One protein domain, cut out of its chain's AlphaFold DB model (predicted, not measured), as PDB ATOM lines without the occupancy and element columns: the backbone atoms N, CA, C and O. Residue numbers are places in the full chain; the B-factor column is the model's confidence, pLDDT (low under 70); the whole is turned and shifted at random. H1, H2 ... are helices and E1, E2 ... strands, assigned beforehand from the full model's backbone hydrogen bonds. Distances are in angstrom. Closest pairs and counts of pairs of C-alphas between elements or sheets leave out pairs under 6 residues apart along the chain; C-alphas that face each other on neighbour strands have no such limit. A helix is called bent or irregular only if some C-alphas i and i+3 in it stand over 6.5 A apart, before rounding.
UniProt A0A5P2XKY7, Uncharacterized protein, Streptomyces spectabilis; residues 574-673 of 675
ATOM      1  N   SER A 574     117.738 277.604 319.695       70.19
ATOM      2  CA  SER A 574     117.931 277.090 321.051       70.19
ATOM      3  C   SER A 574     116.878 276.033 321.376       70.19
ATOM      4  O   SER A 574     115.680 276.291 321.326       70.19
ATOM      5  N   TRP A 575     117.327 274.831 321.726       76.38
ATOM      6  CA  TRP A 575     116.472 273.741 322.189       76.38
ATOM      7  C   TRP A 575     116.707 273.511 323.672       76.38
ATOM      8  O   TRP A 575     117.812 273.153 324.093       76.38
ATOM      9  N   TYR A 576     115.654 273.714 324.459       74.38
ATOM     10  CA  TYR A 576     115.678 273.542 325.904       74.38
ATOM     11  C   TYR A 576     115.211 272.129 326.251       74.38
ATOM     12  O   TYR A 576     114.087 271.719 325.947       74.38
ATOM     13  N   PHE A 577     116.076 271.379 326.923       78.69
ATOM     14  CA  PHE A 577     115.739 270.075 327.472       78.69
ATOM     15  C   PHE A 577     115.180 270.292 328.873       78.69
ATOM     16  O   PHE A 577     115.906 270.765 329.747       78.69
ATOM     17  N   SER A 578     113.914 269.932 329.108       74.75
ATOM     18  CA  SER A 578     113.270 270.108 330.419       74.75
ATOM     19  C   SER A 578     114.092 269.492 331.560       74.75
ATOM     20  O   SER A 578     114.996 268.677 331.346       74.75
ATOM     21  N   LYS A 579     113.769 269.830 332.811       76.25
ATOM     22  CA  LYS A 579     114.424 269.230 333.982       76.25
ATOM     23  C   LYS A 579     114.359 267.698 333.960       76.25
ATOM     24  O   LYS A 579     115.355 267.035 334.259       76.25
ATOM     25  N   ALA A 580     113.200 267.136 333.611       76.69
ATOM     26  CA  ALA A 580     113.006 265.694 333.489       76.69
ATOM     27  C   ALA A 580     113.919 265.109 332.403       76.69
ATOM     28  O   ALA A 580     114.677 264.172 332.671       76.69
ATOM     29  N   THR A 581     113.944 265.740 331.227       80.19
ATOM     30  CA  THR A 581     114.802 265.328 330.116       80.19
ATOM     31  C   THR A 581     116.282 265.434 330.479       80.19
ATOM     32  O   THR A 581     117.042 264.504 330.250       80.19
ATOM     33  N   THR A 582     116.708 266.513 331.128       84.94
ATOM     34  CA  THR A 582     118.097 266.723 331.563       84.94
ATOM     35  C   THR A 582     118.540 265.659 332.573       84.94
ATOM     36  O   THR A 582     119.639 265.107 332.463       84.94
ATOM     37  N   ARG A 583     117.677 265.306 333.537       85.75
ATOM     38  CA  ARG A 583     117.914 264.193 334.474       85.75
ATOM     39  C   ARG A 583     118.025 262.861 333.747       85.75
ATOM     40  O   ARG A 583     118.916 262.074 334.065       85.75
ATOM     41  N   TRP A 584     117.159 262.623 332.767       84.56
ATOM     42  CA  TRP A 584     117.216 261.423 331.943       84.56
ATOM     43  C   TRP A 584     118.510 261.351 331.126       84.56
ATOM     44  O   TRP A 584     119.205 260.339 331.217       84.56
ATOM     45  N   ILE A 585     118.891 262.428 330.428       85.88
ATOM     46  CA  ILE A 585     120.147 262.540 329.673       85.88
ATOM     47  C   ILE A 585     121.326 262.174 330.580       85.88
ATOM     48  O   ILE A 585     122.113 261.282 330.252       85.88
ATOM     49  N   LYS A 586     121.410 262.791 331.766       87.00
ATOM     50  CA  LYS A 586     122.466 262.482 332.734       87.00
ATOM     51  C   LYS A 586     122.425 261.027 333.211       87.00
ATOM     52  O   LYS A 586     123.469 260.387 333.257       87.00
ATOM     53  N   SER A 587     121.248 260.473 333.503       85.62
ATOM     54  CA  SER A 587     121.130 259.064 333.906       85.62
ATOM     55  C   SER A 587     121.632 258.099 332.823       85.62
ATOM     56  O   SER A 587     122.285 257.102 333.126       85.62
ATOM     57  N   LYS A 588     121.386 258.398 331.539       84.25
ATOM     58  CA  LYS A 588     121.877 257.583 330.421       84.25
ATOM     59  C   LYS A 588     123.393 257.640 330.316       84.25
ATOM     60  O   LYS A 588     124.009 256.597 330.095       84.25
ATOM     61  N   PHE A 589     123.975 258.815 330.524       82.62
ATOM     62  CA  PHE A 589     125.419 258.980 330.584       82.62
ATOM     63  C   PHE A 589     126.073 258.218 331.736       82.62
ATOM     64  O   PHE A 589     127.047 257.500 331.506       82.62
ATOM     65  N   ASP A 590     125.518 258.332 332.944       82.44
ATOM     66  CA  ASP A 590     126.030 257.632 334.124       82.44
ATOM     67  C   ASP A 590     125.992 256.099 333.918       82.44
ATOM     68  O   ASP A 590     126.919 255.403 334.324       82.44
ATOM     69  N   ASN A 591     124.990 255.580 333.192       80.69
ATOM     70  CA  ASN A 591     124.816 254.142 332.942       80.69
ATOM     71  C   ASN A 591     125.627 253.564 331.763       80.69
ATOM     72  O   ASN A 591     125.929 252.374 331.769       80.69
ATOM     73  N   HIS A 592     125.961 254.352 330.734       74.06
ATOM     74  CA  HIS A 592     126.616 253.840 329.508       74.06
ATOM     75  C   HIS A 592     128.091 254.248 329.388       74.06
ATOM     76  O   HIS A 592     128.753 253.951 328.387       74.06
ATOM     77  N   GLY A 593     128.610 254.915 330.421       68.12
ATOM     78  CA  GLY A 593     129.885 255.602 330.377       68.12
ATOM     79  C   GLY A 593     129.741 256.871 329.547       68.12
ATOM     80  O   GLY A 593     129.282 256.839 328.407       68.12
ATOM     81  N   TRP A 594     130.129 257.996 330.131       76.31
ATOM     82  CA  TRP A 594     130.198 259.304 329.495       76.31
ATOM     83  C   TRP A 594     131.100 259.235 328.240       76.31
ATOM     84  O   TRP A 594     132.301 259.465 328.298       76.31
ATOM     85  N   LYS A 595     130.509 258.852 327.100       81.44
ATOM     86  CA  LYS A 595     131.161 258.622 325.802       81.44
ATOM     87  C   LYS A 595     130.477 259.446 324.712       81.44
ATOM     88  O   LYS A 595     129.263 259.657 324.757       81.44
ATOM     89  N   VAL A 596     131.247 259.832 323.694       80.06
ATOM     90  CA  VAL A 596     130.793 260.608 322.521       80.06
ATOM     91  C   VAL A 596     129.578 259.967 321.838       80.06
ATOM     92  O   VAL A 596     128.583 260.643 321.591       80.06
ATOM     93  N   ALA A 597     129.610 258.652 321.594       82.25
ATOM     94  CA  ALA A 597     128.515 257.941 320.926       82.25
ATOM     95  C   ALA A 597     127.189 258.023 321.707       82.25
ATOM     96  O   ALA A 597     126.135 258.264 321.123       82.25
ATOM     97  N   THR A 598     127.242 257.891 323.036       82.31
ATOM     98  CA  THR A 598     126.068 258.038 323.906       82.31
ATOM     99  C   THR A 598     125.549 259.472 323.888       82.31
ATOM    100  O   THR A 598     124.344 259.676 323.781       82.31
ATOM    101  N   ALA A 599     126.449 260.460 323.943       81.62
ATOM    102  CA  ALA A 599     126.084 261.874 323.913       81.62
ATOM    103  C   ALA A 599     125.348 262.249 322.624       81.62
ATOM    104  O   ALA A 599     124.306 262.900 322.677       81.62
ATOM    105  N   SER A 600     125.857 261.773 321.486       83.94
ATOM    106  CA  SER A 600     125.276 262.005 320.163       83.94
ATOM    107  C   SER A 600     123.835 261.509 320.088       83.94
ATOM    108  O   SER A 600     122.924 262.269 319.762       83.94
ATOM    109  N   THR A 601     123.585 260.268 320.505       82.75
ATOM    110  CA  THR A 601     122.233 259.697 320.468       82.75
ATOM    111  C   THR A 601     121.287 260.370 321.461       82.75
ATOM    112  O   THR A 601     120.159 260.708 321.109       82.75
ATOM    113  N   VAL A 602     121.729 260.564 322.705       82.69
ATOM    114  CA  VAL A 602     120.863 260.973 323.819       82.69
ATOM    115  C   VAL A 602     120.552 262.472 323.789       82.69
ATOM    116  O   VAL A 602     119.446 262.863 324.155       82.69
ATOM    117  N   ILE A 603     121.480 263.312 323.325       86.75
ATOM    118  CA  ILE A 603     121.256 264.757 323.199       86.75
ATOM    119  C   ILE A 603     120.754 265.093 321.791       86.75
ATOM    120  O   ILE A 603     119.644 265.594 321.629       86.75
ATOM    121  N   CYS A 604     121.535 264.784 320.753       86.69
ATOM    122  CA  CYS A 604     121.244 265.254 319.395       86.69
ATOM    123  C   CYS A 604     120.100 264.492 318.721       86.69
ATOM    124  O   CYS A 604     119.354 265.073 317.933       86.69
ATOM    125  N   GLY A 605     119.909 263.210 319.052       82.12
ATOM    126  CA  GLY A 605     118.785 262.406 318.554       82.12
ATOM    127  C   GLY A 605     117.413 262.998 318.896       82.12
ATOM    128  O   GLY A 605     116.452 262.795 318.150       82.12
ATOM    129  N   ASN A 606     117.355 263.803 319.957       77.19
ATOM    130  CA  ASN A 606     116.167 264.501 320.426       77.19
ATOM    131  C   ASN A 606     115.969 265.887 319.783       77.19
ATOM    132  O   ASN A 606     114.982 266.545 320.074       77.19
ATOM    133  N   LEU A 607     116.848 266.361 318.896       77.62
ATOM    134  CA  LEU A 607     116.591 267.622 318.194       77.62
ATOM    135  C   LEU A 607     115.537 267.417 317.088       77.62
ATOM    136  O   LEU A 607     115.680 266.489 316.285       77.62
ATOM    137  N   PRO A 608     114.490 268.258 317.003       70.69
ATOM    138  CA  PRO A 608     113.445 268.114 315.987       70.69
ATOM    139  C   PRO A 608     113.932 268.509 314.583       70.69
ATOM    140  O   PRO A 608     113.454 267.962 313.591       70.69
ATOM    141  N   HIS A 609     114.928 269.398 314.482       72.50
ATOM    142  CA  HIS A 609     115.426 269.907 313.205       72.50
ATOM    143  C   HIS A 609     116.526 269.003 312.605       72.50
ATOM    144  O   HIS A 609     117.542 268.763 313.264       72.50
ATOM    145  N   PRO A 610     116.415 268.541 311.342       75.50
ATOM    146  CA  PRO A 610     117.342 267.568 310.750       75.50
ATOM    147  C   PRO A 610     118.780 268.090 310.615       75.50
ATOM    148  O   PRO A 610     119.723 267.377 310.963       75.50
ATOM    149  N   VAL A 611     118.965 269.346 310.180       74.94
ATOM    150  CA  VAL A 611     120.306 269.963 310.102       74.94
ATOM    151  C   VAL A 611     120.928 270.098 311.489       74.94
ATOM    152  O   VAL A 611     122.055 269.661 311.679       74.94
ATOM    153  N   ALA A 612     120.190 270.614 312.478       77.62
ATOM    154  CA  ALA A 612     120.678 270.746 313.846       77.62
ATOM    155  C   ALA A 612     120.987 269.395 314.499       77.62
ATOM    156  O   ALA A 612     122.010 269.269 315.161       77.62
ATOM    157  N   LYS A 613     120.165 268.363 314.267       84.44
ATOM    158  CA  LYS A 613     120.428 266.984 314.701       84.44
ATOM    159  C   LYS A 613     121.764 266.478 314.161       84.44
ATOM    160  O   LYS A 613     122.594 266.009 314.938       84.44
ATOM    161  N   GLY A 614     121.987 266.606 312.853       83.19
ATOM    162  CA  GLY A 614     123.243 266.198 312.222       83.19
ATOM    163  C   GLY A 614     124.437 267.038 312.685       83.19
ATOM    164  O   GLY A 614     125.480 266.487 313.027       83.19
ATOM    165  N   ALA A 615     124.278 268.361 312.734       81.75
ATOM    166  CA  ALA A 615     125.304 269.296 313.181       81.75
ATOM    167  C   ALA A 615     125.710 269.006 314.627       81.75
ATOM    168  O   ALA A 615     126.894 268.867 314.912       81.75
ATOM    169  N   CYS A 616     124.736 268.831 315.523       86.62
ATOM    170  CA  CYS A 616     124.955 268.462 316.916       86.62
ATOM    171  C   CYS A 616     125.699 267.129 317.032       86.62
ATOM    172  O   CYS A 616     126.646 267.023 317.810       86.62
ATOM    173  N   ALA A 617     125.322 266.121 316.237       88.62
ATOM    174  CA  ALA A 617     125.981 264.820 316.260       88.62
ATOM    175  C   ALA A 617     127.467 264.912 315.870       88.62
ATOM    176  O   ALA A 617     128.300 264.265 316.504       88.62
ATOM    177  N   ILE A 618     127.798 265.736 314.868       82.50
ATOM    178  CA  ILE A 618     129.186 266.029 314.479       82.50
ATOM    179  C   ILE A 618     129.883 266.828 315.584       82.50
ATOM    180  O   ILE A 618     130.979 266.472 316.004       82.50
ATOM    181  N   ALA A 619     129.234 267.870 316.098       81.44
ATOM    182  CA  ALA A 619     129.783 268.750 317.119       81.44
ATOM    183  C   ALA A 619     130.135 268.015 318.407       81.44
ATOM    184  O   ALA A 619     131.158 268.308 319.007       81.44
ATOM    185  N   ILE A 620     129.355 267.014 318.816       85.88
ATOM    186  CA  ILE A 620     129.652 266.201 320.000       85.88
ATOM    187  C   ILE A 620     130.985 265.450 319.890       85.88
ATOM    188  O   ILE A 620     131.593 265.173 320.921       85.88
ATOM    189  N   ALA A 621     131.477 265.154 318.682       80.06
ATOM    190  CA  ALA A 621     132.806 264.570 318.506       80.06
ATOM    191  C   ALA A 621     133.942 265.540 318.883       80.06
ATOM    192  O   ALA A 621     135.012 265.084 319.278       80.06
ATOM    193  N   TYR A 622     133.697 266.851 318.807       69.88
ATOM    194  CA  TYR A 622     134.691 267.906 319.031       69.88
ATOM    195  C   TYR A 622     134.467 268.677 320.343       69.88
ATOM    196  O   TYR A 622     135.407 268.960 321.076       69.88
ATOM    197  N   TYR A 623     133.212 268.958 320.691       76.31
ATOM    198  CA  TYR A 623     132.782 269.713 321.872       76.31
ATOM    199  C   TYR A 623     132.204 268.804 322.964       76.31
ATOM    200  O   TYR A 623     131.341 269.207 323.749       76.31
ATOM    201  N   TYR A 624     132.689 267.559 323.033       80.38
ATOM    202  CA  TYR A 624     132.240 266.555 323.997       80.38
ATOM    203  C   TYR A 624     132.274 267.069 325.445       80.38
ATOM    204  O   TYR A 624     131.293 266.946 326.179       80.38
ATOM    205  N   ASN A 625     133.392 267.686 325.840       73.00
ATOM    206  CA  ASN A 625     133.579 268.212 327.192       73.00
ATOM    207  C   ASN A 625     132.595 269.345 327.507       73.00
ATOM    208  O   ASN A 625     132.108 269.431 328.634       73.00
ATOM    209  N   SER A 626     132.251 270.176 326.520       74.06
ATOM    210  CA  SER A 626     131.233 271.217 326.674       74.06
ATOM    211  C   SER A 626     129.851 270.608 326.924       74.06
ATOM    212  O   SER A 626     129.201 270.947 327.917       74.06
ATOM    213  N   ALA A 627     129.440 269.629 326.108       82.50
ATOM    214  CA  ALA A 627     128.187 268.898 326.303       82.50
ATOM    215  C   ALA A 627     128.132 268.203 327.673       82.50
ATOM    216  O   ALA A 627     127.135 268.309 328.394       82.50
ATOM    217  N   PHE A 628     129.222 267.537 328.064       82.38
ATOM    218  CA  PHE A 628     129.378 266.880 329.360       82.38
ATOM    219  C   PHE A 628     129.220 267.870 330.524       82.38
ATOM    220  O   PHE A 628     128.372 267.680 331.403       82.38
ATOM    221  N   ASN A 629     130.021 268.939 330.527       78.19
ATOM    222  CA  ASN A 629     130.089 269.892 331.633       78.19
ATOM    223  C   ASN A 629     128.769 270.644 331.796       78.19
ATOM    224  O   ASN A 629     128.282 270.772 332.919       78.19
ATOM    225  N   ASN A 630     128.151 271.068 330.692       80.69
ATOM    226  CA  ASN A 630     126.865 271.756 330.725       80.69
ATOM    227  C   ASN A 630     125.727 270.836 331.170       80.69
ATOM    228  O   ASN A 630     124.926 271.236 332.013       80.69
ATOM    229  N   THR A 631     125.702 269.576 330.726       87.06
ATOM    230  CA  THR A 631     124.722 268.588 331.212       87.06
ATOM    231  C   THR A 631     124.858 268.369 332.722       87.06
ATOM    232  O   THR A 631     123.866 268.354 333.457       87.06
ATOM    233  N   ARG A 632     126.093 268.224 333.221       83.31
ATOM    234  CA  ARG A 632     126.361 268.043 334.653       83.31
ATOM    235  C   ARG A 632     126.004 269.292 335.461       83.31
ATOM    236  O   ARG A 632     125.397 269.165 336.523       83.31
ATOM    237  N   ALA A 633     126.355 270.479 334.970       78.19
ATOM    238  CA  ALA A 633     126.038 271.751 335.609       78.19
ATOM    239  C   ALA A 633     124.523 271.987 335.680       78.19
ATOM    240  O   ALA A 633     124.018 272.315 336.756       78.19
ATOM    241  N   ALA A 634     123.804 271.732 334.583       82.94
ATOM    242  CA  ALA A 634     122.347 271.785 334.527       82.94
ATOM    243  C   ALA A 634     121.723 270.889 335.601       82.94
ATOM    244  O   ALA A 634     120.962 271.361 336.443       82.94
ATOM    245  N   TYR A 635     122.114 269.612 335.634       85.31
ATOM    246  CA  TYR A 635     121.604 268.657 336.614       85.31
ATOM    247  C   TYR A 635     121.899 269.069 338.060       85.31
ATOM    248  O   TYR A 635     120.993 269.059 338.892       85.31
ATOM    249  N   ASN A 636     123.144 269.450 338.364       82.12
ATOM    250  CA  ASN A 636     123.561 269.808 339.723       82.12
ATOM    251  C   ASN A 636     122.807 271.034 340.258       82.12
ATOM    252  O   ASN A 636     122.545 271.125 341.453       82.12
ATOM    253  N   ARG A 637     122.441 271.965 339.374       77.62
ATOM    254  CA  ARG A 637     121.643 273.158 339.699       77.62
ATOM    255  C   ARG A 637     120.134 272.900 339.623       77.62
ATOM    256  O   ARG A 637     119.342 273.823 339.796       77.62
ATOM    257  N   GLY A 638     119.733 271.662 339.329       79.44
ATOM    258  CA  GLY A 638     118.345 271.259 339.130       79.44
ATOM    259  C   GLY A 638     117.676 271.861 337.892       79.44
ATOM    260  O   GLY A 638     116.455 271.793 337.818       79.44
ATOM    261  N   GLY A 639     118.438 272.456 336.976       78.38
ATOM    262  CA  GLY A 639     117.957 273.167 335.797       78.38
ATOM    263  C   GLY A 639     117.998 272.340 334.508       78.38
ATOM    264  O   GLY A 639     117.815 271.121 334.542       78.38
ATOM    265  N   CYS A 640     118.229 273.008 333.378       80.00
ATOM    266  CA  CYS A 640     118.069 272.453 332.032       80.00
ATOM    267  C   CYS A 640     119.338 272.518 331.210       80.00
ATOM    268  O   CYS A 640     120.043 273.528 331.243       80.00
ATOM    269  N   LEU A 641     119.580 271.468 330.430       84.75
ATOM    270  CA  LEU A 641     120.499 271.510 329.304       84.75
ATOM    271  C   LEU A 641     119.857 272.316 328.168       84.75
ATOM    272  O   LEU A 641     118.661 272.194 327.905       84.75
ATOM    273  N   VAL A 642     120.664 273.109 327.475       78.94
ATOM    274  CA  VAL A 642     120.265 273.840 326.272       78.94
ATOM    275  C   VAL A 642     121.233 273.468 325.159       78.94
ATOM    276  O   VAL A 642     122.442 273.435 325.380       78.94
ATOM    277  N   VAL A 643     120.718 273.164 323.971       81.25
ATOM    278  CA  VAL A 643     121.544 273.009 322.767       81.25
ATOM    279  C   VAL A 643     121.238 274.151 321.833       81.25
ATOM    280  O   VAL A 643     120.077 274.421 321.541       81.25
ATOM    281  N   ARG A 644     122.288 274.807 321.364       76.00
ATOM    282  CA  ARG A 644     122.217 275.959 320.487       76.00
ATOM    283  C   ARG A 644     122.870 275.652 319.154       76.00
ATOM    284  O   ARG A 644     123.917 275.027 319.173       76.00
ATOM    285  N   VAL A 645     122.287 276.029 318.016       72.06
ATOM    286  CA  VAL A 645     122.895 275.801 316.686       72.06
ATOM    287  C   VAL A 645     122.552 276.950 315.741       72.06
ATOM    288  O   VAL A 645     121.375 277.250 315.565       72.06
ATOM    289  N   ASN A 646     123.541 277.556 315.076       66.12
ATOM    290  CA  ASN A 646     123.274 278.479 313.963       66.12
ATOM    291  C   ASN A 646     123.045 277.658 312.695       66.12
ATOM    292  O   ASN A 646     123.973 277.033 312.173       66.12
ATOM    293  N   VAL A 647     121.813 277.673 312.197       61.22
ATOM    294  CA  VAL A 647     121.417 276.966 310.977       61.22
ATOM    295  C   VAL A 647     121.302 277.978 309.834       61.22
ATOM    296  O   VAL A 647     120.215 278.265 309.353       61.22
ATOM    297  N   LEU A 648     122.449 278.555 309.454       53.47
ATOM    298  CA  LEU A 648     122.558 279.595 308.423       53.47
ATOM    299  C   LEU A 648     122.121 279.100 307.032       53.47
ATOM    300  O   LEU A 648     122.063 277.900 306.759       53.47
ATOM    301  N   TRP A 649     121.906 280.043 306.115       44.69
ATOM    302  CA  TRP A 649     121.564 279.756 304.721       44.69
ATOM    303  C   TRP A 649     122.604 278.843 304.033       44.69
ATOM    304  O   TRP A 649     123.813 279.074 304.129       44.69
ATOM    305  N   GLY A 650     122.138 277.784 303.365       51.56
ATOM    306  CA  GLY A 650     122.943 276.747 302.714       51.56
ATOM    307  C   GLY A 650     123.653 275.783 303.669       51.56
ATOM    308  O   GLY A 650     124.503 275.000 303.233       51.56
ATOM    309  N   ALA A 651     123.371 275.842 304.978       57.38
ATOM    310  CA  ALA A 651     124.092 275.038 305.949       57.38
ATOM    311  C   ALA A 651     123.706 273.554 305.878       57.38
ATOM    312  O   ALA A 651     122.552 273.153 306.007       57.38
ATOM    313  N   THR A 652     124.721 272.712 305.736       72.19
ATOM    314  CA  THR A 652     124.621 271.270 305.942       72.19
ATOM    315  C   THR A 652     125.034 270.959 307.381       72.19
ATOM    316  O   THR A 652     125.697 271.782 308.021       72.19
ATOM    317  N   PRO A 653     124.748 269.755 307.906       76.19
ATOM    318  CA  PRO A 653     125.356 269.299 309.155       76.19
ATOM    319  C   PRO A 653     126.870 269.569 309.236       76.19
ATOM    320  O   PRO A 653     127.374 269.997 310.272       76.19
ATOM    321  N   ALA A 654     127.584 269.384 308.120       69.75
ATOM    322  CA  ALA A 654     129.031 269.557 308.029       69.75
ATOM    323  C   ALA A 654     129.502 271.020 308.065       69.75
ATOM    324  O   ALA A 654     130.669 271.264 308.362       69.75
ATOM    325  N   THR A 655     128.629 271.993 307.801       64.31
ATOM    326  CA  THR A 655     128.969 273.421 307.890       64.31
ATOM    327  C   THR A 655     128.393 274.088 309.138       64.31
ATOM    328  O   THR A 655     128.976 275.051 309.622       64.31
ATOM    329  N   ALA A 656     127.311 273.553 309.710       65.12
ATOM    330  CA  ALA A 656     126.698 274.074 310.933       65.12
ATOM    331  C   ALA A 656     127.324 273.537 312.231       65.12
ATOM    332  O   ALA A 656     127.118 274.120 313.285       65.12
ATOM    333  N   TRP A 657     128.083 272.435 312.223       74.81
ATOM    334  CA  TRP A 657     128.526 271.817 313.487       74.81
ATOM    335  C   TRP A 657     129.386 272.733 314.376       74.81
ATOM    336  O   TRP A 657     129.306 272.636 315.596       74.81
ATOM    337  N   ARG A 658     130.167 273.649 313.790       64.75
ATOM    338  CA  ARG A 658     131.003 274.606 314.542       64.75
ATOM    339  C   ARG A 658     130.191 275.651 315.302       64.75
ATOM    340  O   ARG A 658     130.699 276.292 316.208       64.75
ATOM    341  N   THR A 659     128.927 275.818 314.927       64.44
ATOM    342  CA  THR A 659     128.009 276.760 315.566       64.44
ATOM    343  C   THR A 659     127.195 276.092 316.672       64.44
ATOM    344  O   THR A 659     126.439 276.766 317.370       64.44
ATOM    345  N   VAL A 660     127.332 274.769 316.840       73.25
ATOM    346  CA  VAL A 660     126.651 274.027 317.897       73.25
ATOM    347  C   VAL A 660     127.284 274.362 319.238       73.25
ATOM    348  O   VAL A 660     128.489 274.194 319.421       73.25
ATOM    349  N   ARG A 661     126.458 274.741 320.207       74.69
ATOM    350  CA  ARG A 661     126.876 275.022 321.578       74.69
ATOM    351  C   ARG A 661     125.986 274.297 322.574       74.69
ATOM    352  O   ARG A 661     124.796 274.092 322.341       74.69
ATOM    353  N   PHE A 662     126.583 273.894 323.687       78.69
ATOM    354  CA  PHE A 662     125.884 273.269 324.801       78.69
ATOM    355  C   PHE A 662     125.923 274.238 325.973       78.69
ATOM    356  O   PHE A 662     126.993 274.694 326.354       78.69
ATOM    357  N   ASP A 663     124.764 274.524 326.543       72.75
ATOM    358  CA  ASP A 663     124.560 275.512 327.597       72.75
ATOM    359  C   ASP A 663     123.728 274.915 328.735       72.75
ATOM    360  O   ASP A 663     123.176 273.818 328.630       72.75
ATOM    361  N   ASN A 664     123.610 275.645 329.843       75.12
ATOM    362  CA  ASN A 664     122.683 275.294 330.911       75.12
ATOM    363  C   ASN A 664     122.017 276.519 331.536       75.12
ATOM    364  O   ASN A 664     122.642 277.566 331.682       75.12
ATOM    365  N   VAL A 665     120.767 276.352 331.968       64.62
ATOM    366  CA  VAL A 665     120.008 277.358 332.730       64.62
ATOM    367  C   VAL A 665     119.577 276.784 334.087       64.62
ATOM    368  O   VAL A 665     119.372 275.572 334.181       64.62
ATOM    369  N   PRO A 666     119.482 277.593 335.163       65.12
ATOM    370  CA  PRO A 666     119.093 277.124 336.499       65.12
ATOM    371  C   PRO A 666     117.609 276.729 336.577       65.12
ATOM    372  O   PRO A 666     116.823 277.080 335.704       65.12
ATOM    373  N   LEU A 667     117.208 276.046 337.660       57.66
ATOM    374  CA  LEU A 667     115.805 275.666 337.888       57.66
ATOM    375  C   LEU A 667     114.858 276.870 337.971       57.66
ATOM    376  O   LEU A 667     113.690 276.701 337.665       57.66
ATOM    377  N   SER A 668     115.315 278.055 338.392       51.69
ATOM    378  CA  SER A 668     114.461 279.255 338.421       51.69
ATOM    379  C   SER A 668     113.872 279.563 337.046       51.69
ATOM    380  O   SER A 668     112.730 280.000 336.968       51.69
ATOM    381  N   ASN A 669     114.600 279.209 335.983       56.97
ATOM    382  CA  ASN A 669     114.191 279.469 334.622       56.97
ATOM    383  C   ASN A 669     112.884 278.727 334.301       56.97
ATOM    384  O   ASN A 669     112.808 277.496 334.356       56.97
ATOM    385  N   ARG A 670     111.849 279.490 333.920       57.84
ATOM    386  CA  ARG A 670     110.508 278.977 333.596       57.84
ATOM    387  C   ARG A 670     110.491 277.925 332.475       57.84
ATOM    388  O   ARG A 670     109.546 277.141 332.405       57.84
ATOM    389  N   TYR A 671     111.525 277.848 331.632       58.88
ATOM    390  CA  TYR A 671     111.681 276.789 330.621       58.88
ATOM    391  C   TYR A 671     112.021 275.423 331.225       58.88
ATOM    392  O   TYR A 671     111.785 274.397 330.594       58.88
ATOM    393  N   CYS A 672     112.513 275.379 332.465       59.47
ATOM    394  CA  CYS A 672     112.766 274.129 333.174       59.47
ATOM    395  C   CYS A 672     111.550 273.491 333.811       59.47
ATOM    396  O   CYS A 672     111.629 272.331 334.233       59.47
ATOM    397  N   TYR A 673     110.435 274.213 333.845       55.34
ATOM    398  CA  TYR A 673     109.182 273.716 334.371       55.34
ATOM    399  C   TYR A 673     108.335 273.154 333.231       55.34
ATOM    400  O   TYR A 673     107.520 273.840 332.623       55.34
TER     401      TYR A 673
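This is residues 574 to 673 of the 675 residues of an uncharacterized protein of Streptomyces spectabilis (UniProt A0A5P2XKY7). A small three-stranded sheet has helices over one face: H4 runs along it, H3 crosses it and H1 stands up from it, while H2 packs on H1 and H3. H5 packs on H3. The 100 printed residues include five named helices and three named strands, in the order E1 H1 H2 H3 H4 E2 H5 E3; the sheet, E1 E2 E3, is antiparallel. The class is mixed, and the whole is compact, with a radius of gyration of the C-alphas of 12.6 A and spans of 37 by 30 by 19 A.

Start at the inner strand E2, residues 640 to 645. Beside it find E1, residues 574 to 577, antiparallel, with N 575 and O 643 within hydrogen-bond range at 2.8 A. E3, residues 661 to 665, is its other antiparallel neighbour, with N 642 and O 663 at 2.9 A. H4, residues 624 to 636, runs along E3 at 8 degrees on the local plane; their closest C-alphas, Ala 634 and Asn 664, are 5.0 A apart. On the same face H3, residues 610 to 622, runs across E2 at 77 degrees on the local plane; H3 and H4 on the sheet make two layers, helices on one face. H1, residues 579 to 592, stands up from that face at 80 degrees. H2, residues 596 to 606, only grazes the sheet; it forms helical hairpins with H1, closest C-alphas Ile 585 and Val 602 at 6.1 A, and with H3, Ser 600 and Ala 617 at 4.9 A. H5, residues 653 to 659, is irregular, C-alphas 655 and 658 being 7.1 A apart; it touches H3 at Ala 615 and Pro 653, closest C-alphas at 4.0 A. Every O i to N i+4 pair is within hydrogen-bond range in H1 and H4, but 6 of 7 in H2, 7 of 9 in H3 and 1 of 3 in H5, where 1 of 4 O i to N i+3 pairs is.

Find C-alpha 574 at (117.931, 277.090, 321.051), where E1 begins. H1 runs 20.1 A, H3 19.2 A, H4 18.3 A and E2 16.4 A. E3 ends at C-alpha 665, (120.008, 277.358, 332.730).

The farthest C-alphas, Asn 591 and Trp 649, are 38.3 A apart. The printed part has no cut and no long link. Confidence is under 70 in 22 residues, among them 646 to 651 and 665 to 673.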